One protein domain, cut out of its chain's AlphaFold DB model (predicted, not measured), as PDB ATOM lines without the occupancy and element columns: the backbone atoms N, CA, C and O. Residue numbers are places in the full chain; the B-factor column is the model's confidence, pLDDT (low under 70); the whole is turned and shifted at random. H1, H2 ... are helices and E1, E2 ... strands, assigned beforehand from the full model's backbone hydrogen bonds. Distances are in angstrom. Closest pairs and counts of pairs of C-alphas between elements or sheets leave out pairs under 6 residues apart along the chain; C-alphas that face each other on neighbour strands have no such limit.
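Overview. This is residues 28 to 209 of the 413 residues of an uncharacterized protein of Chitinophaga agrisoli (UniProt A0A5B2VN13). Two strongly twisted sheets of four strands each lie face to face as a sandwich, their strands crossed at 43 degrees, with a short helix near each of two far ends, H1 and H2. Long loops, residues 40 to 55, 89 to 135 and 150 to 161, lie over one side and one end of this sandwich, while the side with E7, E8 and E9 has no long loop; residues 114 to 115 pair with residues 36 to 37 of E1, antiparallel. The printed part has 182 residues, with nine named strands and two named helices in the order E1 E2 E3 E4 E5 E6 H1 E7 E8 E9 H2; under half of the residues are in these elements, and the class is mostly strand. One sheet runs E3 E2 E6 E7, antiparallel throughout, and the other E5 E1 E8 E9, mixed. The whole is compact, with a radius of gyration of the C-alphas of 16.3 A and spans of 48 by 39 by 33 A.

Along the chain. In the first sheet, E3 is residues 70 to 80, E2 56 to 64, E6 141 to 149, 25.7 A long from C-alpha 141 at (61.199, 75.141, 40.276), and E7 168 to 176, 22.0 A. E2 bends by 96 degrees at residue 61 and E3 by 115 degrees at residue 74. In the second, E5 is residues 136 to 139, E1 31 to 39, 25.4 A long from C-alpha 31 at (68.324, 79.644, 35.827), E8 181 to 190, 27.5 A, and E9 195 to 202, 23.0 A. E4 is residues 86 to 88, H1 162 to 165, and H2 204 to 207, ending at C-alpha 207 (60.558, 82.031, 21.391).

Arrangement. E2 and E3 form a hairpin, with N 58 and O 77 2.8 A apart. E2 and E6 are antiparallel, with N 59 and O 146 at 2.9 A, and so are E6 and E7, with N 145 and O 172 at 2.8 A. In the other sheet E1 and E8 are parallel at 27 degrees, with N 37 and O 184 at 2.8 A. E5 and E1 are antiparallel, with N 34 and O 136 at 2.9 A; E8 and E9 form a hairpin, with N 185 and O 199 at 2.9 A. Between the sheets, the closest C-alphas of E7 and E9 are those of Leu 170 and Gly 197, 6.8 A. H1 only grazes the first sheet; its Arg 165 and Pro 70 of E3 have C-alphas 6.3 A apart. H2 is not on the second sheet, but only just, with 4 pairs of C-alphas within 10 A. E4 pairs with no named strand and is apart from E1. Both helices are too short for an O i to N i+4 pair; in each, the one O i to N i+3 pair is within range.

Size, cuts and confidence. The farthest C-alphas, those of Ser 29 and Val 46, are 51.2 A apart. The printed part has no cut. The links E1 to E2, E4 to E5 and E6 to H1 are long. The mean pLDDT of the printed part is 87.3; residues 42 to 52, 93 to 106 and 109 are under 70.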
ATOM      1  N   ILE A  28      73.849  81.027  38.033       87.69
ATOM      2  CA  ILE A  28      72.937  80.012  38.562       87.69
ATOM      3  C   ILE A  28      72.780  78.906  37.510       87.69
ATOM      4  O   ILE A  28      72.347  79.148  36.380       87.69
ATOM      5  N   SER A  29      73.123  77.667  37.866       85.69
ATOM      6  CA  SER A  29      72.863  76.511  37.004       85.69
ATOM      7  C   SER A  29      71.355  76.302  36.854       85.69
ATOM      8  O   SER A  29      70.661  76.229  37.863       85.69
ATOM      9  N   ASN A  30      70.868  76.151  35.618       91.44
ATOM     10  CA  ASN A  30      69.438  76.021  35.302       91.44
ATOM     11  C   ASN A  30      68.589  77.223  35.757       91.44
ATOM     12  O   ASN A  30      67.512  77.052  36.321       91.44
ATOM     13  N   ALA A  31      69.076  78.438  35.513       95.50
ATOM     14  CA  ALA A  31      68.324  79.644  35.827       95.50
ATOM     15  C   ALA A  31      67.023  79.762  35.009       95.50
ATOM     16  O   ALA A  31      66.987  79.426  33.823       95.50
ATOM     17  N   ALA A  32      65.993  80.303  35.647       97.56
ATOM     18  CA  ALA A  32      64.928  81.070  35.020       97.56
ATOM     19  C   ALA A  32      65.194  82.570  35.240       97.56
ATOM     20  O   ALA A  32      66.111  82.944  35.980       97.56
ATOM     21  N   TYR A  33      64.403  83.437  34.613       97.44
ATOM     22  CA  TYR A  33      64.617  84.884  34.673       97.44
ATOM     23  C   TYR A  33      63.346  85.608  35.094       97.44
ATOM     24  O   TYR A  33      62.272  85.324  34.573       97.44
ATOM     25  N   MET A  34      63.452  86.550  36.028       97.06
ATOM     26  CA  MET A  34      62.297  87.188  36.653       97.06
ATOM     27  C   MET A  34      62.481  88.699  36.777       97.06
ATOM     28  O   MET A  34      63.498  89.178  37.280       97.06
ATOM     29  N   ARG A  35      61.441  89.437  36.399       97.06
ATOM     30  CA  ARG A  35      61.267  90.863  36.682       97.06
ATOM     31  C   ARG A  35      59.983  91.066  37.471       97.06
ATOM     32  O   ARG A  35      59.013  90.347  37.238       97.06
ATOM     33  N   VAL A  36      59.973  92.009  38.409       97.50
ATOM     34  CA  VAL A  36      58.823  92.244  39.295       97.50
ATOM     35  C   VAL A  36      58.447  93.718  39.330       97.50
ATOM     36  O   VAL A  36      59.306  94.561  39.575       97.50
ATOM     37  N   PHE A  37      57.161  94.014  39.179       96.44
ATOM     38  CA  PHE A  37      56.586  95.349  39.283       96.44
ATOM     39  C   PHE A  37      55.521  95.434  40.378       96.44
ATOM     40  O   PHE A  37      54.838  94.460  40.713       96.44
ATOM     41  N   ASN A  38      55.371  96.638  40.929       94.81
ATOM     42  CA  ASN A  38      54.251  97.013  41.779       94.81
ATOM     43  C   ASN A  38      53.306  97.920  40.979       94.81
ATOM     44  O   ASN A  38      53.577  99.110  40.798       94.81
ATOM     45  N   ASP A  39      52.182  97.345  40.559       93.19
ATOM     46  CA  ASP A  39      51.173  97.974  39.698       93.19
ATOM     47  C   ASP A  39      49.862  98.202  40.438       93.19
ATOM     48  O   ASP A  39      48.772  98.286  39.861       93.19
ATOM     49  N   LEU A  40      49.960  98.291  41.761       89.50
ATOM     50  CA  LEU A  40      48.843  98.669  42.594       89.50
ATOM     51  C   LEU A  40      48.451 100.096  42.238       89.50
ATOM     52  O   LEU A  40      49.161 101.056  42.547       89.50
ATOM     53  N   ALA A  41      47.305 100.215  41.570       71.94
ATOM     54  CA  ALA A  41      46.757 101.506  41.210       71.94
ATOM     55  C   ALA A  41      46.513 102.321  42.483       71.94
ATOM     56  O   ALA A  41      45.837 101.875  43.413       71.94
ATOM     57  N   PHE A  42      47.089 103.518  42.502       66.00
ATOM     58  CA  PHE A  42      46.905 104.500  43.551       66.00
ATOM     59  C   PHE A  42      46.169 105.694  42.960       66.00
ATOM     60  O   PHE A  42      46.730 106.454  42.171       66.00
ATOM     61  N   THR A  43      44.900 105.839  43.324       54.78
ATOM     62  CA  THR A  43      44.087 107.001  42.969       54.78
ATOM     63  C   THR A  43      43.902 107.867  44.206       54.78
ATOM     64  O   THR A  43      43.298 107.446  45.188       54.78
ATOM     65  N   VAL A  44      44.423 109.095  44.174       49.91
ATOM     66  CA  VAL A  44      44.071 110.113  45.171       49.91
ATOM     67  C   VAL A  44      42.751 110.727  44.727       49.91
ATOM     68  O   VAL A  44      42.735 111.728  44.017       49.91
ATOM     69  N   ASP A  45      41.635 110.100  45.086       51.41
ATOM     70  CA  ASP A  45      40.315 110.701  44.902       51.41
ATOM     71  C   ASP A  45      39.721 111.168  46.243       51.41
ATOM     72  O   ASP A  45      40.238 110.874  47.326       51.41
ATOM     73  N   VAL A  46      38.635 111.945  46.178       50.03
ATOM     74  CA  VAL A  46      37.955 112.514  47.360       50.03
ATOM     75  C   VAL A  46      37.417 111.418  48.297       50.03
ATOM     76  O   VAL A  46      37.183 111.669  49.476       50.03
ATOM     77  N   TRP A  47      37.242 110.197  47.790       48.44
ATOM     78  CA  TRP A  47      36.745 109.034  48.524       48.44
ATOM     79  C   TRP A  47      37.877 108.166  49.098       48.44
ATOM     80  O   TRP A  47      37.639 107.363  50.001       48.44
ATOM     81  N   GLN A  48      39.107 108.345  48.612       51.41
ATOM     82  CA  GLN A  48      40.312 107.592  48.969       51.41
ATOM     83  C   GLN A  48      41.405 108.475  49.607       51.41
ATOM     84  O   GLN A  48      42.526 108.011  49.842       51.41
ATOM     85  N   SER A  49      41.086 109.732  49.948       42.66
ATOM     86  CA  SER A  49      42.007 110.672  50.594       42.66
ATOM     87  C   SER A  49      42.591 110.089  51.888       42.66
ATOM     88  O   SER A  49      41.845 109.720  52.798       42.66
ATOM     89  N   GLY A  50      43.922 110.024  51.981       50.78
ATOM     90  CA  GLY A  50      44.648 109.537  53.162       50.78
ATOM     91  C   GLY A  50      45.236 108.126  53.041       50.78
ATOM     92  O   GLY A  50      45.910 107.685  53.970       50.78
ATOM     93  N   GLN A  51      45.038 107.418  51.923       54.88
ATOM     94  CA  GLN A  51      45.828 106.213  51.642       54.88
ATOM     95  C   GLN A  51      47.271 106.603  51.290       54.88
ATOM     96  O   GLN A  51      47.496 107.518  50.500       54.88
ATOM     97  N   SER A  52      48.260 105.933  51.884       59.62
ATOM     98  CA  SER A  52      49.657 106.058  51.454       59.62
ATOM     99  C   SER A  52      49.860 105.305  50.140       59.62
ATOM    100  O   SER A  52      49.251 104.252  49.939       59.62
ATOM    101  N   ALA A  53      50.717 105.828  49.260       70.06
ATOM    102  CA  ALA A  53      51.025 105.151  48.006       70.06
ATOM    103  C   ALA A  53      51.589 103.738  48.281       70.06
ATOM    104  O   ALA A  53      52.376 103.574  49.225       70.06
ATOM    105  N   PRO A  54      51.198 102.714  47.500       82.25
ATOM    106  CA  PRO A  54      51.630 101.346  47.737       82.25
ATOM    107  C   PRO A  54      53.153 101.227  47.696       82.25
ATOM    108  O   PRO A  54      53.789 101.556  46.694       82.25
ATOM    109  N   PHE A  55      53.733 100.741  48.788       91.25
ATOM    110  CA  PHE A  55      55.169 100.535  48.932       91.25
ATOM    111  C   PHE A  55      55.412  99.152  49.520       91.25
ATOM    112  O   PHE A  55      54.908  98.826  50.601       91.25
ATOM    113  N   LEU A  56      56.111  98.317  48.758       95.06
ATOM    114  CA  LEU A  56      56.157  96.881  48.990       95.06
ATOM    115  C   LEU A  56      57.587  96.387  49.216       95.06
ATOM    116  O   LEU A  56      58.562  96.986  48.769       95.06
ATOM    117  N   THR A  57      57.693  95.240  49.869       95.88
ATOM    118  CA  THR A  57      58.855  94.359  49.792       95.88
ATOM    119  C   THR A  57      58.425  93.085  49.077       95.88
ATOM    120  O   THR A  57      57.457  92.439  49.482       95.88
ATOM    121  N   PHE A  58      59.150  92.721  48.025       96.88
ATOM    122  CA  PHE A  58      59.068  91.424  47.363       96.88
ATOM    123  C   PHE A  58      60.023  90.434  48.041       96.88
ATOM    124  O   PHE A  58      61.182  90.770  48.295       96.88
ATOM    125  N   ILE A  59      59.560  89.214  48.326       97.94
ATOM    126  CA  ILE A  59      60.381  88.150  48.919       97.94
ATOM    127  C   ILE A  59      60.128  86.839  48.176       97.94
ATOM    128  O   ILE A  59      58.984  86.397  48.073       97.94
ATOM    129  N   MET A  60      61.198  86.196  47.712       97.94
ATOM    130  CA  MET A  60      61.174  84.823  47.201       97.94
ATOM    131  C   MET A  60      61.743  83.877  48.251       97.94
ATOM    132  O   MET A  60      62.788  84.165  48.841       97.94
ATOM    133  N   ASP A  61      61.063  82.753  48.456       97.94
ATOM    134  CA  ASP A  61      61.368  81.721  49.446       97.94
ATOM    135  C   ASP A  61      61.639  82.329  50.828       97.94
ATOM    136  O   ASP A  61      62.782  82.355  51.297       97.94
ATOM    137  N   PRO A  62      60.592  82.882  51.470       97.50
ATOM    138  CA  PRO A  62      60.733  83.567  52.742       97.50
ATOM    139  C   PRO A  62      61.208  82.604  53.831       97.50
ATOM    140  O   PRO A  62      60.658  81.516  54.016       97.50
ATOM    141  N   HIS A  63      62.187  83.051  54.610       96.81
ATOM    142  CA  HIS A  63      62.493  82.460  55.903       96.81
ATOM    143  C   HIS A  63      61.560  83.075  56.949       96.81
ATOM    144  O   HIS A  63      61.360  84.290  56.984       96.81
ATOM    145  N   MET A  64      60.968  82.219  57.778       94.94
ATOM    146  CA  MET A  64      60.025  82.617  58.820       94.94
ATOM    147  C   MET A  64      60.723  82.509  60.174       94.94
ATOM    148  O   MET A  64      61.367  81.500  60.460       94.94
ATOM    149  N   ASP A  65      60.584  83.528  61.017       92.00
ATOM    150  CA  ASP A  65      61.072  83.474  62.390       92.00
ATOM    151  C   ASP A  65      60.229  82.515  63.257       92.00
ATOM    152  O   ASP A  65      59.243  81.920  62.811       92.00
ATOM    153  N   GLY A  66      60.611  82.341  64.526       91.44
ATOM    154  CA  GLY A  66      59.922  81.425  65.445       91.44
ATOM    155  C   GLY A  66      58.448  81.764  65.710       91.44
ATOM    156  O   GLY A  66      57.729  80.922  66.242       91.44
ATOM    157  N   ALA A  67      57.990  82.966  65.341       91.81
ATOM    158  CA  ALA A  67      56.591  83.379  65.421       91.81
ATOM    159  C   ALA A  67      55.835  83.192  64.091       91.81
ATOM    160  O   ALA A  67      54.655  83.529  64.007       91.81
ATOM    161  N   GLY A  68      56.491  82.656  63.056       92.31
ATOM    162  CA  GLY A  68      55.917  82.511  61.722       92.31
ATOM    163  C   GLY A  68      55.864  83.825  60.939       92.31
ATOM    164  O   GLY A  68      55.035  83.949  60.042       92.31
ATOM    165  N   ILE A  69      56.705  84.808  61.273       95.19
ATOM    166  CA  ILE A  69      56.764  86.108  60.589       95.19
ATOM    167  C   ILE A  69      57.971  86.106  59.645       95.19
ATOM    168  O   ILE A  69      59.061  85.718  60.073       95.19
ATOM    169  N   PRO A  70      57.840  86.546  58.380       95.69
ATOM    170  CA  PRO A  70      58.981  86.586  57.471       95.69
ATOM    171  C   PRO A  70      60.047  87.567  57.980       95.69
ATOM    172  O   PRO A  70      59.736  88.708  58.324       95.69
ATOM    173  N   ASP A  71      61.310  87.149  58.049       93.69
ATOM    174  CA  ASP A  71      62.444  87.997  58.463       93.69
ATOM    175  C   ASP A  71      63.498  88.179  57.356       93.69
ATOM    176  O   ASP A  71      64.217  89.183  57.333       93.69
ATOM    177  N   THR A  72      63.568  87.242  56.410       94.56
ATOM    178  CA  THR A  72      64.416  87.280  55.217       94.56
ATOM    179  C   THR A  72      63.866  86.335  54.136       94.56
ATOM    180  O   THR A  72      62.752  85.829  54.258       94.56
ATOM    181  N   GLY A  73      64.620  86.106  53.065       95.06
ATOM    182  CA  GLY A  73      64.301  85.145  52.011       95.06
ATOM    183  C   GLY A  73      65.509  84.892  51.118       95.06
ATOM    184  O   GLY A  73      66.542  85.546  51.278       95.06
ATOM    185  N   ALA A  74      65.383  83.954  50.180       93.81
ATOM    186  CA  ALA A  74      66.425  83.698  49.184       93.81
ATOM    187  C   ALA A  74      66.668  84.927  48.293       93.81
ATOM    188  O   ALA A  74      67.809  85.241  47.959       93.81
ATOM    189  N   VAL A  75      65.595  85.650  47.961       94.38
ATOM    190  CA  VAL A  75      65.645  86.948  47.280       94.38
ATOM    191  C   VAL A  75      64.782  87.943  48.044       94.38
ATOM    192  O   VAL A  75      63.662  87.620  48.433       94.38
ATOM    193  N   VAL A  76      65.293  89.162  48.230       94.75
ATOM    194  CA  VAL A  76      64.551  90.284  48.817       94.75
ATOM    195  C   VAL A  76      64.663  91.491  47.885       94.75
ATOM    196  O   VAL A  76      65.728  92.094  47.766       94.75
ATOM    197  N   GLY A  77      63.562  91.832  47.219       93.88
ATOM    198  CA  GLY A  77      63.399  93.068  46.458       93.88
ATOM    199  C   GLY A  77      62.737  94.119  47.336       93.88
ATOM    200  O   GLY A  77      61.511  94.190  47.406       93.88
ATOM    201  N   ASP A  78      63.542  94.886  48.062       92.00
ATOM    202  CA  ASP A  78      63.033  95.873  49.012       92.00
ATOM    203  C   ASP A  78      62.708  97.222  48.349       92.00
ATOM    204  O   ASP A  78      63.174  97.508  47.246       92.00
ATOM    205  N   PHE A  79      61.932  98.052  49.052       92.50
ATOM    206  CA  PHE A  79      61.590  99.422  48.651       92.50
ATOM    207  C   PHE A  79      60.869  99.529  47.292       92.50
ATOM    208  O   PHE A  79      61.067 100.497  46.553       92.50
ATOM    209  N   LEU A  80      60.036  98.541  46.955       92.94
ATOM    210  CA  LEU A  80      59.328  98.459  45.681       92.94
ATOM    211  C   LEU A  80      58.167  99.470  45.634       92.94
ATOM    212  O   LEU A  80      57.078  99.231  46.171       92.94
ATOM    213  N   GLY A  81      58.406 100.618  45.005       90.25
ATOM    214  CA  GLY A  81      57.405 101.658  44.758       90.25
ATOM    215  C   GLY A  81      56.523 101.349  43.555       90.25
ATOM    216  O   GLY A  81      56.809 100.433  42.790       90.25
ATOM    217  N   THR A  82      55.440 102.112  43.389       88.12
ATOM    218  CA  THR A  82      54.586 102.024  42.196       88.12
ATOM    219  C   THR A  82      55.426 102.221  40.946       88.12
ATOM    220  O   THR A  82      56.165 103.202  40.869       88.12
ATOM    221  N   ARG A  83      55.310 101.317  39.971       89.25
ATOM    222  CA  ARG A  83      56.173 101.348  38.793       89.25
ATOM    223  C   ARG A  83      56.066 102.655  38.009       89.25
ATOM    224  O   ARG A  83      55.039 103.341  38.013       89.25
ATOM    225  N   GLN A  84      57.120 102.948  37.259       88.50
ATOM    226  CA  GLN A  84      57.135 104.052  36.305       88.50
ATOM    227  C   GLN A  84      56.315 103.714  35.048       88.50
ATOM    228  O   GLN A  84      56.162 102.547  34.700       88.50
ATOM    229  N   LEU A  85      55.795 104.736  34.352       89.69
ATOM    230  CA  LEU A  85      54.998 104.550  33.128       89.69
ATOM    231  C   LEU A  85      55.786 103.901  31.981       89.69
ATOM    232  O   LEU A  85      55.190 103.266  31.114       89.69
ATOM    233  N   TYR A  86      57.105 104.071  31.968       92.38
ATOM    234  CA  TYR A  86      57.990 103.508  30.964       92.38
ATOM    235  C   TYR A  86      59.091 102.664  31.597       92.38
ATOM    236  O   TYR A  86      59.702 103.065  32.587       92.38
ATOM    237  N   SER A  87      59.381 101.517  30.994       92.88
ATOM    238  CA  SER A  87      60.466 100.627  31.392       92.88
ATOM    239  C   SER A  87      61.199 100.092  30.156       92.88
ATOM    240  O   SER A  87      60.648 100.047  29.051       92.88
ATOM    241  N   LEU A  88      62.458  99.701  30.339       91.38
ATOM    242  CA  LEU A  88      63.336  99.220  29.272       91.38
ATOM    243  C   LEU A  88      63.739  97.765  29.492       91.38
ATOM    244  O   LEU A  88      63.546  97.216  30.572       91.38
ATOM    245  N   SER A  89      64.323  97.129  28.479       88.19
ATOM    246  CA  SER A  89      64.949  95.809  28.625       88.19
ATOM    247  C   SER A  89      66.164  95.785  29.558       88.19
ATOM    248  O   SER A  89      66.570  94.708  29.992       88.19
ATOM    249  N   TYR A  90      66.707  96.961  29.873       84.06
ATOM    250  CA  TYR A  90      67.749  97.190  30.864       84.06
ATOM    251  C   TYR A  90      67.234  98.127  31.969       84.06
ATOM    252  O   TYR A  90      66.311  98.914  31.721       84.06
ATOM    253  N   PRO A  91      67.784  98.062  33.192       75.50
ATOM    254  CA  PRO A  91      67.286  98.880  34.286       75.50
ATOM    255  C   PRO A  91      67.614 100.368  34.075       75.50
ATOM    256  O   PRO A  91      68.745 100.755  33.794       75.50
ATOM    257  N   ILE A  92      66.609 101.234  34.227       73.81
ATOM    258  CA  ILE A  92      66.754 102.694  34.035       73.81
ATOM    259  C   ILE A  92      67.400 103.364  35.256       73.81
ATOM    260  O   ILE A  92      68.048 104.400  35.133       73.81
ATOM    261  N   ASN A  93      67.217 102.776  36.441       69.44
ATOM    262  CA  ASN A  93      67.575 103.392  37.720       69.44
ATOM    263  C   ASN A  93      68.833 102.778  38.367       69.44
ATOM    264  O   ASN A  93      69.078 102.997  39.556       69.44
ATOM    265  N   GLU A  94      69.655 102.046  37.598       60.88
ATOM    266  CA  GLU A  94      70.866 101.384  38.106       60.88
ATOM    267  C   GLU A  94      71.724 102.299  39.001       60.88
ATOM    268  O   GLU A  94      71.744 103.528  38.873       60.88
ATOM    269  N   ALA A  95      72.447 101.672  39.933       52.81
ATOM    270  CA  ALA A  95      73.327 102.337  40.897       52.81
ATOM    271  C   ALA A  95      72.630 103.321  41.865       52.81
ATOM    272  O   ALA A  95      73.253 104.278  42.324       52.81
ATOM    273  N   ASN A  96      71.376 103.048  42.249       54.25
ATOM    274  CA  ASN A  96      70.600 103.849  43.211       54.25
ATOM    275  C   ASN A  96      70.374 105.299  42.761       54.25
ATOM    276  O   ASN A  96      70.444 106.229  43.564       54.25
ATOM    277  N   SER A  97      70.117 105.507  41.471       57.75
ATOM    278  CA  SER A  97      69.853 106.848  40.936       57.75
ATOM    279  C   SER A  97      68.423 107.343  41.203       57.75
ATOM    280  O   SER A  97      68.129 108.520  40.985       57.75
ATOM    281  N   SER A  98      67.538 106.487  41.721       65.69
ATOM    282  CA  SER A  98      66.152 106.829  42.040       65.69
ATOM    283  C   SER A  98      65.976 107.349  43.470       65.69
ATOM    284  O   SER A  98      66.314 106.702  44.460       65.69
ATOM    285  N   ILE A  99      65.355 108.524  43.567       60.38
ATOM    286  CA  ILE A  99      64.968 109.173  44.819       60.38
ATOM    287  C   ILE A  99      63.443 109.281  44.843       60.38
ATOM    288  O   ILE A  99      62.830 109.685  43.856       60.38
ATOM    289  N   GLY A 100      62.830 108.930  45.970       61.47
ATOM    290  CA  GLY A 100      61.425 109.199  46.257       61.47
ATOM    291  C   GLY A 100      61.257 110.059  47.503       61.47
ATOM    292  O   GLY A 100      62.226 110.446  48.157       61.47
ATOM    293  N   THR A 101      60.008 110.345  47.851       56.06
ATOM    294  CA  THR A 101      59.650 111.098  49.057       56.06
ATOM    295  C   THR A 101      58.577 110.360  49.837       56.06
ATOM    296  O   THR A 101      57.608 109.882  49.248       56.06
ATOM    297  N   SER A 102      58.733 110.287  51.151       61.94
ATOM    298  CA  SER A 102      57.712 109.774  52.060       61.94
ATOM    299  C   SER A 102      56.544 110.766  52.213       61.94
ATOM    300  O   SER A 102      56.663 111.935  51.826       61.94
ATOM    301  N   PRO A 103      55.417 110.357  52.831       58.41
ATOM    302  CA  PRO A 103      54.287 111.253  53.077       58.41
ATOM    303  C   PRO A 103      54.628 112.447  53.985       58.41
ATOM    304  O   PRO A 103      53.994 113.493  53.884       58.41
ATOM    305  N   ASP A 104      55.641 112.318  54.848       63.72
ATOM    306  CA  ASP A 104      56.190 113.387  55.694       63.72
ATOM    307  C   ASP A 104      57.360 114.151  55.039       63.72
ATOM    308  O   ASP A 104      58.101 114.856  55.721       63.72
ATOM    309  N   GLN A 105      57.504 114.044  53.712       69.00
ATOM    310  CA  GLN A 105      58.510 114.734  52.892       69.00
ATOM    311  C   GLN A 105      59.970 114.365  53.202       69.00
ATOM    312  O   GLN A 105      60.891 115.089  52.815       69.00
ATOM    313  N   GLN A 106      60.216 113.229  53.855       69.12
ATOM    314  CA  GLN A 106      61.570 112.696  53.970       69.12
ATOM    315  C   GLN A 106      62.014 112.090  52.644       69.12
ATOM    316  O   GLN A 106      61.242 111.465  51.918       69.12
ATOM    317  N   ILE A 107      63.297 112.258  52.341       72.06
ATOM    318  CA  ILE A 107      63.904 111.695  51.143       72.06
ATOM    319  C   ILE A 107      64.097 110.186  51.339       72.06
ATOM    320  O   ILE A 107      64.756 109.744  52.285       72.06
ATOM    321  N   ILE A 108      63.549 109.397  50.419       72.81
ATOM    322  CA  ILE A 108      63.775 107.955  50.316       72.81
ATOM    323  C   ILE A 108      64.798 107.747  49.206       72.81
ATOM    324  O   ILE A 108      64.503 107.961  48.033       72.81
ATOM    325  N   ASN A 109      66.015 107.349  49.566       69.88
ATOM    326  CA  ASN A 109      67.136 107.284  48.619       69.88
ATOM    327  C   ASN A 109      67.199 105.960  47.840       69.88
ATOM    328  O   ASN A 109      68.152 105.725  47.106       69.88
ATOM    329  N   THR A 110      66.243 105.057  48.065       73.50
ATOM    330  CA  THR A 110      66.310 103.667  47.598       73.50
ATOM    331  C   THR A 110      64.993 103.179  47.008       73.50
ATOM    332  O   THR A 110      64.713 101.988  47.072       73.50
ATOM    333  N   VAL A 111      64.155 104.062  46.452       84.50
ATOM    334  CA  VAL A 111      62.908 103.611  45.808       84.50
ATOM    335  C   VAL A 111      63.249 102.789  44.578       84.50
ATOM    336  O   VAL A 111      63.853 103.298  43.639       84.50
ATOM    337  N   ASN A 112      62.834 101.530  44.568       88.56
ATOM    338  CA  ASN A 112      62.982 100.655  43.425       88.56
ATOM    339  C   ASN A 112      61.644 100.587  42.685       88.56
ATOM    340  O   ASN A 112      60.632 100.227  43.275       88.56
ATOM    341  N   TYR A 113      61.609 100.966  41.412       89.62
ATOM    342  CA  TYR A 113      60.362 100.950  40.632       89.62
ATOM    343  C   TYR A 113      60.061  99.577  40.018       89.62
ATOM    344  O   TYR A 113      58.959  99.337  39.532       89.62
ATOM    345  N   GLU A 114      61.044  98.682  40.066       92.00
ATOM    346  CA  GLU A 114      60.989  97.310  39.580       92.00
ATOM    347  C   GLU A 114      62.100  96.486  40.234       92.00
ATOM    348  O   GLU A 114      63.135  97.027  40.599       92.00
ATOM    349  N   TYR A 115      61.943  95.174  40.347       93.44
ATOM    350  CA  TYR A 115      63.050  94.268  40.655       93.44
ATOM    351  C   TYR A 115      63.510  93.567  39.362       93.44
ATOM    352  O   TYR A 115      62.638  93.114  38.621       93.44
ATOM    353  N   PRO A 116      64.823  93.436  39.077       91.31
ATOM    354  CA  PRO A 116      65.958  93.782  39.928       91.31
ATOM    355  C   PRO A 116      66.166  95.287  40.096       91.31
ATOM    356  O   PRO A 116      66.472  95.701  41.211       91.31
ATOM    357  N   GLY A 117      65.925  96.106  39.067       86.00
ATOM    358  CA  GLY A 117      66.073  97.563  39.150       86.00
ATOM    359  C   GLY A 117      67.442  97.961  39.711       86.00
ATOM    360  O   GLY A 117      68.469  97.717  39.085       86.00
ATOM    361  N   ASN A 118      67.467  98.513  40.925       82.00
ATOM    362  CA  ASN A 118      68.704  98.934  41.600       82.00
ATOM    363  C   ASN A 118      69.460  97.791  42.304       82.00
ATOM    364  O   ASN A 118      70.546  98.005  42.848       82.00
ATOM    365  N   ALA A 119      68.878  96.593  42.366       83.06
ATOM    366  CA  ALA A 119      69.452  95.461  43.075       83.06
ATOM    367  C   ALA A 119      70.666  94.895  42.327       83.06
ATOM    368  O   ALA A 119      70.604  94.570  41.145       83.06
ATOM    369  N   HIS A 120      71.762  94.696  43.057       83.25
ATOM    370  CA  HIS A 120      72.953  94.034  42.534       83.25
ATOM    371  C   HIS A 120      72.766  92.517  42.546       83.25
ATOM    372  O   HIS A 120      73.099  91.845  43.524       83.25
ATOM    373  N   VAL A 121      72.217  91.987  41.459       87.50
ATOM    374  CA  VAL A 121      72.004  90.551  41.254       87.50
ATOM    375  C   VAL A 121      72.491  90.130  39.878       87.50
ATOM    376  O   VAL A 121      72.730  90.966  39.010       87.50
ATOM    377  N   LEU A 122      72.643  88.824  39.673       90.38
ATOM    378  CA  LEU A 122      72.888  88.300  38.338       90.38
ATOM    379  C   LEU A 122      71.656  88.515  37.480       90.38
ATOM    380  O   LEU A 122      70.546  88.184  37.896       90.38
ATOM    381  N   THR A 123      71.867  89.042  36.286       91.31
ATOM    382  CA  THR A 123      70.802  89.347  35.340       91.31
ATOM    383  C   THR A 123      70.802  88.354  34.186       91.31
ATOM    384  O   THR A 123      71.743  87.568  34.007       91.31
ATOM    385  N   ALA A 124      69.705  88.312  33.439       91.00
ATOM    386  CA  ALA A 124      69.591  87.442  32.288       91.00
ATOM    387  C   ALA A 124      70.605  87.859  31.205       91.00
ATOM    388  O   ALA A 124      70.832  89.053  30.992       91.00
ATOM    389  N   PRO A 125      71.218  86.890  30.506       88.88
ATOM    390  CA  PRO A 125      71.982  87.196  29.308       88.88
ATOM    391  C   PRO A 125      71.038  87.660  28.194       88.88
ATOM    392  O   PRO A 125      69.815  87.560  28.309       88.88
ATOM    393  N   ALA A 126      71.600  88.087  27.064       89.75
ATOM    394  CA  ALA A 126      70.789  88.252  25.869       89.75
ATOM    395  C   ALA A 126      70.216  86.891  25.424       89.75
ATOM    396  O   ALA A 126      70.967  85.932  25.226       89.75
ATOM    397  N   ILE A 127      68.896  86.803  25.244       89.81
ATOM    398  CA  ILE A 127      68.197  85.583  24.808       89.81
ATOM    399  C   ILE A 127      67.433  85.905  23.534       89.81
ATOM    400  O   ILE A 127      66.725  86.906  23.463       89.81
ATOM    401  N   ASN A 128      67.596  85.064  22.510       87.56
ATOM    402  CA  ASN A 128      66.965  85.254  21.199       87.56
ATOM    403  C   ASN A 128      67.220  86.656  20.600       87.56
ATOM    404  O   ASN A 128      66.359  87.257  19.962       87.56
ATOM    405  N   GLY A 129      68.414  87.204  20.845       85.00
ATOM    406  CA  GLY A 129      68.794  88.528  20.360       85.00
ATOM    407  C   GLY A 129      68.073  89.688  21.047       85.00
ATOM    408  O   GLY A 129      68.113  90.786  20.506       85.00
ATOM    409  N   PHE A 130      67.445  89.482  22.208       89.31
ATOM    410  CA  PHE A 130      66.917  90.540  23.072       89.31
ATOM    411  C   PHE A 130      67.827  90.775  24.269       89.31
ATOM    412  O   PHE A 130      68.323  89.816  24.854       89.31
ATOM    413  N   ASP A 131      68.028  92.041  24.629       90.00
ATOM    414  CA  ASP A 131      68.596  92.401  25.925       90.00
ATOM    415  C   ASP A 131      67.560  92.082  27.007       90.00
ATOM    416  O   ASP A 131      66.373  92.360  26.837       90.00
ATOM    417  N   LEU A 132      68.000  91.452  28.090       92.00
ATOM    418  CA  LEU A 132      67.169  91.073  29.231       92.00
ATOM    419  C   LEU A 132      67.869  91.384  30.560       92.00
ATOM    420  O   LEU A 132      67.570  90.786  31.594       92.00
ATOM    421  N   SER A 133      68.790  92.344  30.559       90.44
ATOM    422  CA  SER A 133      69.517  92.771  31.755       90.44
ATOM    423  C   SER A 133      68.603  93.300  32.874       90.44
ATOM    424  O   SER A 133      68.991  93.282  34.037       90.44
ATOM    425  N   ALA A 134      67.356  93.674  32.577       92.38
ATOM    426  CA  ALA A 134      66.334  93.995  33.574       92.38
ATOM    427  C   ALA A 134      65.574  92.778  34.150       92.38
ATOM    428  O   ALA A 134      64.547  92.961  34.797       92.38
ATOM    429  N   TRP A 135      66.036  91.541  33.942       95.44
ATOM    430  CA  TRP A 135      65.493  90.340  34.590       95.44
ATOM    431  C   TRP A 135      66.569  89.686  35.447       95.44
ATOM    432  O   TRP A 135      67.666  89.409  34.973       95.44
ATOM    433  N   ALA A 136      66.257  89.403  36.708       95.00
ATOM    434  CA  ALA A 136      67.152  88.703  37.621       95.00
ATOM    435  C   ALA A 136      67.165  87.198  37.331       95.00
ATOM    436  O   ALA A 136      66.115  86.610  37.066       95.00
ATOM    437  N   GLN A 137      68.326  86.556  37.444       95.62
ATOM    438  CA  GLN A 137      68.422  85.099  37.467       95.62
ATOM    439  C   GLN A 137      67.846  84.563  38.777       95.62
ATOM    440  O   GLN A 137      68.230  85.003  39.863       95.62
ATOM    441  N   VAL A 138      66.972  83.568  38.672       95.44
ATOM    442  CA  VAL A 138      66.426  82.812  39.802       95.44
ATOM    443  C   VAL A 138      66.532  81.312  39.513       95.44
ATOM    444  O   VAL A 138      66.585  80.926  38.343       95.44
ATOM    445  N   PRO A 139      66.601  80.440  40.531       95.44
ATOM    446  CA  PRO A 139      66.541  78.998  40.303       95.44
ATOM    447  C   PRO A 139      65.235  78.585  39.601       95.44
ATOM    448  O   PRO A 139      64.205  79.235  39.760       95.44
ATOM    449  N   GLU A 140      65.281  77.504  38.819       97.00
ATOM    450  CA  GLU A 140      64.061  76.834  38.353       97.00
ATOM    451  C   GLU A 140      63.332  76.131  39.513       97.00
ATOM    452  O   GLU A 140      63.946  75.726  40.503       97.00
ATOM    453  N   GLY A 141      62.031  75.894  39.344       97.75
ATOM    454  CA  GLY A 141      61.199  75.141  40.276       97.75
ATOM    455  C   GLY A 141      60.047  75.954  40.856       97.75
ATOM    456  O   GLY A 141      59.673  77.011  40.352       97.75
ATOM    457  N   SER A 142      59.439  75.423  41.913       98.31
ATOM    458  CA  SER A 142      58.333  76.073  42.616       98.31
ATOM    459  C   SER A 142      58.858  76.908  43.778       98.31
ATOM    460  O   SER A 142      59.421  76.360  44.723       98.31
ATOM    461  N   HIS A 143      58.615  78.213  43.721       98.31
ATOM    462  CA  HIS A 143      59.090  79.189  44.696       98.31
ATOM    463  C   HIS A 143      57.922  79.891  45.374       98.31
ATOM    464  O   HIS A 143      56.938  80.260  44.724       98.31
ATOM    465  N   ARG A 144      58.022  80.091  46.690       98.19
ATOM    466  CA  ARG A 144      57.011  80.845  47.440       98.19
ATOM    467  C   ARG A 144      57.309  82.332  47.317       98.19
ATOM    468  O   ARG A 144      58.406  82.773  47.639       98.19
ATOM    469  N   ILE A 145      56.322  83.101  46.887       98.38
ATOM    470  CA  ILE A 145      56.414  84.534  46.643       98.38
ATOM    471  C   ILE A 145      55.545  85.278  47.651       98.38
ATOM    472  O   ILE A 145      54.333  85.057  47.708       98.38
ATOM    473  N   LEU A 146      56.160  86.190  48.403       97.69
ATOM    474  CA  LEU A 146      55.466  87.133  49.271       97.69
ATOM    475  C   LEU A 146      55.604  88.561  48.757       97.69
ATOM    476  O   LEU A 146      56.688  88.998  48.369       97.69
ATOM    477  N   PHE A 147      54.516  89.313  48.877       97.50
ATOM    478  CA  PHE A 147      54.552  90.770  48.855       97.50
ATOM    479  C   PHE A 147      54.084  91.290  50.201       97.50
ATOM    480  O   PHE A 147      52.973  90.987  50.636       97.50
ATOM    481  N   VAL A 148      54.930  92.072  50.860       95.69
ATOM    482  CA  VAL A 148      54.654  92.658  52.174       95.69
ATOM    483  C   VAL A 148      54.508  94.161  52.012       95.69
ATOM    484  O   VAL A 148      55.344  94.803  51.384       95.69
ATOM    485  N   THR A 149      53.445  94.732  52.570       93.19
ATOM    486  CA  THR A 149      53.299  96.190  52.647       93.19
ATOM    487  C   THR A 149      54.224  96.743  53.719       93.19
ATOM    488  O   THR A 149      54.344  96.172  54.802       93.19
ATOM    489  N   ARG A 150      54.880  97.866  53.435       91.25
ATOM    490  CA  ARG A 150      55.824  98.485  54.366       91.25
ATOM    491  C   ARG A 150      55.669 100.006  54.412       91.25
ATOM    492  O   ARG A 150      55.174 100.601  53.455       91.25
ATOM    493  N   PRO A 151      56.115 100.656  55.499       89.44
ATOM    494  CA  PRO A 151      56.228 102.107  55.528       89.44
ATOM    495  C   PRO A 151      57.182 102.623  54.446       89.44
ATOM    496  O   PRO A 151      58.182 101.976  54.115       89.44
ATOM    497  N   GLN A 152      56.869 103.810  53.931       87.75
ATOM    498  CA  GLN A 152      57.707 104.578  53.012       87.75
ATOM    499  C   GLN A 152      58.847 105.261  53.780       87.75
ATOM    500  O   GLN A 152      58.819 106.463  54.022       87.75
ATOM    501  N   ASP A 153      59.829 104.471  54.203       87.12
ATOM    502  CA  ASP A 153      61.042 104.921  54.887       87.12
ATOM    503  C   ASP A 153      62.288 104.211  54.320       87.12
ATOM    504  O   ASP A 153      62.192 103.393  53.407       87.12
ATOM    505  N   ASN A 154      63.471 104.530  54.854       87.38
ATOM    506  CA  ASN A 154      64.744 103.922  54.442       87.38
ATOM    507  C   ASN A 154      65.127 102.685  55.286       87.38
ATOM    508  O   ASN A 154      66.269 102.232  55.218       87.38
ATOM    509  N   VAL A 155      64.226 102.142  56.119       91.56
ATOM    510  CA  VAL A 155      64.548 101.017  57.013       91.56
ATOM    511  C   VAL A 155      64.527  99.708  56.213       91.56
ATOM    512  O   VAL A 155      63.481  99.360  55.674       91.56
ATOM    513  N   PRO A 156      65.626  98.943  56.104       92.94
ATOM    514  CA  PRO A 156      65.611  97.678  55.367       92.94
ATOM    515  C   PRO A 156      64.630  96.667  55.968       92.94
ATOM    516  O   PRO A 156      64.487  96.605  57.190       92.94
ATOM    517  N   PHE A 157      64.032  95.808  55.139       94.25
ATOM    518  CA  PHE A 157      62.979  94.864  55.540       94.25
ATOM    519  C   PHE A 157      63.287  94.083  56.827       94.25
ATOM    520  O   PHE A 157      62.473  94.039  57.747       94.25
ATOM    521  N   LYS A 158      64.499  93.524  56.942       93.69
ATOM    522  CA  LYS A 158      64.932  92.738  58.112       93.69
ATOM    523  C   LYS A 158      64.934  93.536  59.426       93.69
ATOM    524  O   LYS A 158      64.860  92.953  60.503       93.69
ATOM    525  N   GLN A 159      65.052  94.860  59.344       95.25
ATOM    526  CA  GLN A 159      65.060  95.776  60.488       95.25
ATOM    527  C   GLN A 159      63.665  96.336  60.805       95.25
ATOM    528  O   GLN A 159      63.500  97.014  61.820       95.25
ATOM    529  N   LEU A 160      62.656  96.054  59.972       94.62
ATOM    530  CA  LEU A 160      61.281  96.448  60.247       94.62
ATOM    531  C   LEU A 160      60.737  95.719  61.484       94.62
ATOM    532  O   LEU A 160      61.087  94.572  61.790       94.62
ATOM    533  N   SER A 161      59.818  96.389  62.183       95.44
ATOM    534  CA  SER A 161      59.090  95.790  63.299       95.44
ATOM    535  C   SER A 161      58.338  94.531  62.854       95.44
ATOM    536  O   SER A 161      57.912  94.412  61.703       95.44
ATOM    537  N   ALA A 162      58.124  93.596  63.779       94.56
ATOM    538  CA  ALA A 162      57.369  92.374  63.502       94.56
ATOM    539  C   ALA A 162      55.956  92.665  62.954       94.56
ATOM    540  O   ALA A 162      55.482  91.953  62.071       94.56
ATOM    541  N   ALA A 163      55.315  93.745  63.417       93.00
ATOM    542  CA  ALA A 163      54.011  94.183  62.920       93.00
ATOM    543  C   ALA A 163      54.060  94.563  61.429       93.00
ATOM    544  O   ALA A 163      53.227  94.099  60.658       93.00
ATOM    545  N   ASN A 164      55.073  95.329  61.011       93.44
ATOM    546  CA  ASN A 164      55.242  95.709  59.607       93.44
ATOM    547  C   ASN A 164      55.604  94.496  58.738       93.44
ATOM    548  O   ASN A 164      55.022  94.313  57.674       93.44
ATOM    549  N   ARG A 165      56.498  93.616  59.213       95.12
ATOM    550  CA  ARG A 165      56.866  92.379  58.496       95.12
ATOM    551  C   ARG A 165      55.694  91.404  58.331       95.12
ATOM    552  O   ARG A 165      55.680  90.619  57.390       95.12
ATOM    553  N   SER A 166      54.697  91.473  59.212       93.50
ATOM    554  CA  SER A 166      53.491  90.632  59.156       93.50
ATOM    555  C   SER A 166      52.412  91.167  58.212       93.50
ATOM    556  O   SER A 166      51.394  90.504  58.021       93.50
ATOM    557  N   SER A 167      52.594  92.354  57.624       92.88
ATOM    558  CA  SER A 167      51.589  93.010  56.779       92.88
ATOM    559  C   SER A 167      51.600  92.462  55.344       92.88
ATOM    560  O   SER A 167      51.837  93.181  54.367       92.88
ATOM    561  N   ILE A 168      51.402  91.147  55.230       94.06
ATOM    562  CA  ILE A 168      51.449  90.386  53.979       94.06
ATOM    563  C   ILE A 168      50.246  90.765  53.109       94.06
ATOM    564  O   ILE A 168      49.094  90.582  53.498       94.06
ATOM    565  N   LEU A 169      50.531  91.274  51.914       93.56
ATOM    566  CA  LEU A 169      49.539  91.597  50.893       93.56
ATOM    567  C   LEU A 169      49.171  90.368  50.060       93.56
ATOM    568  O   LEU A 169      48.001  90.140  49.768       93.56
ATOM    569  N   LEU A 170      50.190  89.610  49.650       95.75
ATOM    570  CA  LEU A 170      50.067  88.429  48.803       95.75
ATOM    571  C   LEU A 170      51.041  87.353  49.271       95.75
ATOM    572  O   LEU A 170      52.187  87.656  49.602       95.75
ATOM    573  N   ASP A 171      50.574  86.110  49.239       96.94
ATOM    574  CA  ASP A 171      51.342  84.898  49.505       96.94
ATOM    575  C   ASP A 171      50.903  83.834  48.502       96.94
ATOM    576  O   ASP A 171      49.741  83.423  48.487       96.94
ATOM    577  N   THR A 172      51.801  83.461  47.598       97.44
ATOM    578  CA  THR A 172      51.505  82.517  46.518       97.44
ATOM    579  C   THR A 172      52.729  81.685  46.176       97.44
ATOM    580  O   THR A 172      53.832  81.949  46.643       97.44
ATOM    581  N   VAL A 173      52.548  80.675  45.333       98.25
ATOM    582  CA  VAL A 173      53.640  79.905  44.736       98.25
ATOM    583  C   VAL A 173      53.665  80.173  43.237       98.25
ATOM    584  O   VAL A 173      52.612  80.216  42.598       98.25
ATOM    585  N   VAL A 174      54.861  80.362  42.685       98.25
ATOM    586  CA  VAL A 174      55.099  80.498  41.244       98.25
ATOM    587  C   VAL A 174      56.053  79.394  40.810       98.25
ATOM    588  O   VAL A 174      57.012  79.093  41.514       98.25
ATOM    589  N   ASN A 175      55.769  78.772  39.666       98.38
ATOM    590  CA  ASN A 175      56.640  77.762  39.079       98.38
ATOM    591  C   ASN A 175      57.449  78.372  37.932       98.38
ATOM    592  O   ASN A 175      56.873  78.802  36.932       98.38
ATOM    593  N   PHE A 176      58.767  78.385  38.087       98.38
ATOM    594  CA  PHE A 176      59.716  78.872  37.101       98.38
ATOM    595  C   PHE A 176      60.339  77.706  36.338       98.38
ATOM    596  O   PHE A 176      60.855  76.759  36.926       98.38
ATOM    597  N   GLU A 177      60.296  77.775  35.016       98.19
ATOM    598  CA  GLU A 177      60.926  76.799  34.134       98.19
ATOM    599  C   GLU A 177      62.311  77.290  33.705       98.19
ATOM    600  O   GLU A 177      62.519  78.478  33.446       98.19
ATOM    601  N   LYS A 178      63.274  76.373  33.607       97.31
ATOM    602  CA  LYS A 178      64.628  76.696  33.153       97.31
ATOM    603  C   LYS A 178      64.628  77.382  31.788       97.31
ATOM    604  O   LYS A 178      64.053  76.882  30.825       97.31
ATOM    605  N   GLY A 179      65.400  78.462  31.695       95.81
ATOM    606  CA  GLY A 179      65.614  79.234  30.473       95.81
ATOM    607  C   GLY A 179      64.461  80.169  30.117       95.81
ATOM    608  O   GLY A 179      64.564  80.901  29.137       95.81
ATOM    609  N   GLU A 180      63.383  80.160  30.897       98.00
ATOM    610  CA  GLU A 180      62.183  80.933  30.619       98.00
ATOM    611  C   GLU A 180      62.205  82.273  31.349       98.00
ATOM    612  O   GLU A 180      62.779  82.416  32.432       98.00
ATOM    613  N   VAL A 181      61.581  83.269  30.725       97.88
ATOM    614  CA  VAL A 181      61.563  84.653  31.201       97.88
ATOM    615  C   VAL A 181      60.170  84.986  31.707       97.88
ATOM    616  O   VAL A 181      59.175  84.701  31.043       97.88
ATOM    617  N   TYR A 182      60.101  85.591  32.887       98.44
ATOM    618  CA  TYR A 182      58.861  85.892  33.581       98.44
ATOM    619  C   TYR A 182      58.800  87.353  34.008       98.44
ATOM    620  O   TYR A 182      59.755  87.898  34.563       98.44
ATOM    621  N   THR A 183      57.633  87.956  33.819       97.94
ATOM    622  CA  THR A 183      57.284  89.258  34.387       97.94
ATOM    623  C   THR A 183      56.159  89.068  35.395       97.94
ATOM    624  O   THR A 183      55.137  88.439  35.104       97.94
ATOM    625  N   LEU A 184      56.388  89.548  36.613       98.38
ATOM    626  CA  LEU A 184      55.478  89.456  37.745       98.38
ATOM    627  C   LEU A 184      54.972  90.853  38.082       98.38
ATOM    628  O   LEU A 184      55.757  91.773  38.269       98.38
ATOM    629  N   GLU A 185      53.665  90.999  38.214       97.69
ATOM    630  CA  GLU A 185      53.015  92.294  38.401       97.69
ATOM    631  C   GLU A 185      52.024  92.182  39.559       97.69
ATOM    632  O   GLU A 185      51.079  91.384  39.527       97.69
ATOM    633  N   VAL A 186      52.246  92.946  40.630       96.50
ATOM    634  CA  VAL A 186      51.266  93.050  41.718       96.50
ATOM    635  C   VAL A 186      50.156  93.982  41.267       96.50
ATOM    636  O   VAL A 186      50.378  95.179  41.133       96.50
ATOM    637  N   VAL A 187      48.951  93.450  41.079       94.50
ATOM    638  CA  VAL A 187      47.825  94.185  40.489       94.50
ATOM    639  C   VAL A 187      46.611  94.211  41.413       94.50
ATOM    640  O   VAL A 187      46.315  93.255  42.140       94.50
ATOM    641  N   SER A 188      45.840  95.294  41.344       91.69
ATOM    642  CA  SER A 188      44.520  95.364  41.980       91.69
ATOM    643  C   SER A 188      43.494  94.583  41.157       91.69
ATOM    644  O   SER A 188      43.300  94.849  39.973       91.69
ATOM    645  N   ARG A 189      42.791  93.640  41.789       92.06
ATOM    646  CA  ARG A 189      41.702  92.844  41.193       92.06
ATOM    647  C   ARG A 189      40.325  93.463  41.431       92.06
ATOM    648  O   ARG A 189      39.423  93.247  40.628       92.06
ATOM    649  N   ASP A 190      40.162  94.204  42.523       90.25
ATOM    650  CA  ASP A 190      38.948  94.952  42.866       90.25
ATOM    651  C   ASP A 190      39.351  96.129  43.767       90.25
ATOM    652  O   ASP A 190      39.660  95.923  44.944       90.25
ATOM    653  N   LEU A 191      39.416  97.338  43.194       84.69
ATOM    654  CA  LEU A 191      39.861  98.545  43.905       84.69
ATOM    655  C   LEU A 191      38.932  98.899  45.070       84.69
ATOM    656  O   LEU A 191      39.409  99.182  46.168       84.69
ATOM    657  N   ASP A 192      37.617  98.795  44.861       84.25
ATOM    658  CA  ASP A 192      36.615  99.150  45.871       84.25
ATOM    659  C   ASP A 192      36.675  98.213  47.088       84.25
ATOM    660  O   ASP A 192      36.385  98.616  48.214       84.25
ATOM    661  N   ASN A 193      37.076  96.954  46.871       87.31
ATOM    662  CA  ASN A 193      37.120  95.922  47.909       87.31
ATOM    663  C   ASN A 193      38.538  95.550  48.360       87.31
ATOM    664  O   ASN A 193      38.696  94.554  49.068       87.31
ATOM    665  N   LYS A 194      39.562  96.317  47.958       84.75
ATOM    666  CA  LYS A 194      40.972  96.084  48.321       84.75
ATOM    667  C   LYS A 194      41.423  94.644  48.050       84.75
ATOM    668  O   LYS A 194      42.084  94.017  48.877       84.75
ATOM    669  N   LYS A 195      41.020  94.088  46.903       90.31
ATOM    670  CA  LYS A 195      41.469  92.757  46.479       90.31
ATOM    671  C   LYS A 195      42.645  92.902  45.540       90.31
ATOM    672  O   LYS A 195      42.547  93.592  44.526       90.31
ATOM    673  N   TYR A 196      43.713  92.188  45.848       91.94
ATOM    674  CA  TYR A 196      44.962  92.205  45.100       91.94
ATOM    675  C   TYR A 196      45.253  90.816  44.546       91.94
ATOM    676  O   TYR A 196      44.688  89.820  44.998       91.94
ATOM    677  N   GLY A 197      46.123  90.740  43.550       94.75
ATOM    678  CA  GLY A 197      46.605  89.472  43.031       94.75
ATOM    679  C   GLY A 197      47.938  89.637  42.328       94.75
ATOM    680  O   GLY A 197      48.315  90.740  41.946       94.75
ATOM    681  N   LEU A 198      48.620  88.515  42.134       96.94
ATOM    682  CA  LEU A 198      49.807  88.457  41.300       96.94
ATOM    683  C   LEU A 198      49.377  88.133  39.868       96.94
ATOM    684  O   LEU A 198      48.605  87.198  39.644       96.94
ATOM    685  N   TYR A 199      49.817  88.932  38.908       97.56
ATOM    686  CA  TYR A 199      49.810  88.574  37.499       97.56
ATOM    687  C   TYR A 199      51.199  88.031  37.148       97.56
ATOM    688  O   TYR A 199      52.208  88.603  37.548       97.56
ATOM    689  N   VAL A 200      51.240  86.879  36.479       97.88
ATOM    690  CA  VAL A 200      52.481  86.193  36.107       97.88
ATOM    691  C   VAL A 200      52.429  85.927  34.617       97.88
ATOM    692  O   VAL A 200      51.580  85.163  34.152       97.88
ATOM    693  N   ARG A 201      53.345  86.536  33.874       97.31
ATOM    694  CA  ARG A 201      53.467  86.357  32.433       97.31
ATOM    695  C   ARG A 201      54.767  85.650  32.109       97.31
ATOM    696  O   ARG A 201      55.835  86.145  32.450       97.31
ATOM    697  N   LYS A 202      54.659  84.508  31.433       97.62
ATOM    698  CA  LYS A 202      55.785  83.840  30.779       97.62
ATOM    699  C   LYS A 202      55.981  84.504  29.417       97.62
ATOM    700  O   LYS A 202      55.088  84.454  28.571       97.62
ATOM    701  N   GLU A 203      57.105  85.177  29.231       96.94
ATOM    702  CA  GLU A 203      57.345  86.046  28.084       96.94
ATOM    703  C   GLU A 203      57.555  85.234  26.803       96.94
ATOM    704  O   GLU A 203      58.580  84.589  26.602       96.94
ATOM    705  N   ALA A 204      56.576  85.270  25.899       94.88
ATOM    706  CA  ALA A 204      56.600  84.451  24.688       94.88
ATOM    707  C   ALA A 204      57.561  84.978  23.605       94.88
ATOM    708  O   ALA A 204      57.913  84.235  22.688       94.88
ATOM    709  N   PHE A 205      57.984  86.245  23.679       94.19
ATOM    710  CA  PHE A 205      58.819  86.864  22.646       94.19
ATOM    711  C   PHE A 205      60.216  86.232  22.538       94.19
ATOM    712  O   PHE A 205      60.819  86.248  21.467       94.19
ATOM    713  N   ILE A 206      60.719  85.596  23.599       93.88
ATOM    714  CA  ILE A 206      62.009  84.891  23.557       93.88
ATOM    715  C   ILE A 206      61.975  83.633  22.673       93.88
ATOM    716  O   ILE A 206      63.027  83.104  22.334       93.88
ATOM    717  N   HIS A 207      60.781  83.189  22.266       94.38
ATOM    718  CA  HIS A 207      60.558  82.031  21.391       94.38
ATOM    719  C   HIS A 207      60.024  82.415  20.007       94.38
ATOM    720  O   HIS A 207      59.700  81.542  19.202       94.38
ATOM    721  N   GLN A 208      59.885  83.711  19.725       92.69
ATOM    722  CA  GLN A 208      59.325  84.220  18.475       92.69
ATOM    723  C   GLN A 208      60.408  84.869  17.613       92.69
ATOM    724  O   GLN A 208      61.381  85.434  18.110       92.69
ATOM    725  N   SER A 209      60.236  84.800  16.295       90.69
ATOM    726  CA  SER A 209      61.097  85.509  15.350       90.69
ATOM    727  C   SER A 209      60.458  86.833  14.953       90.69
ATOM    728  O   SER A 209      59.287  86.877  14.580       90.69
TER     729      SER A 209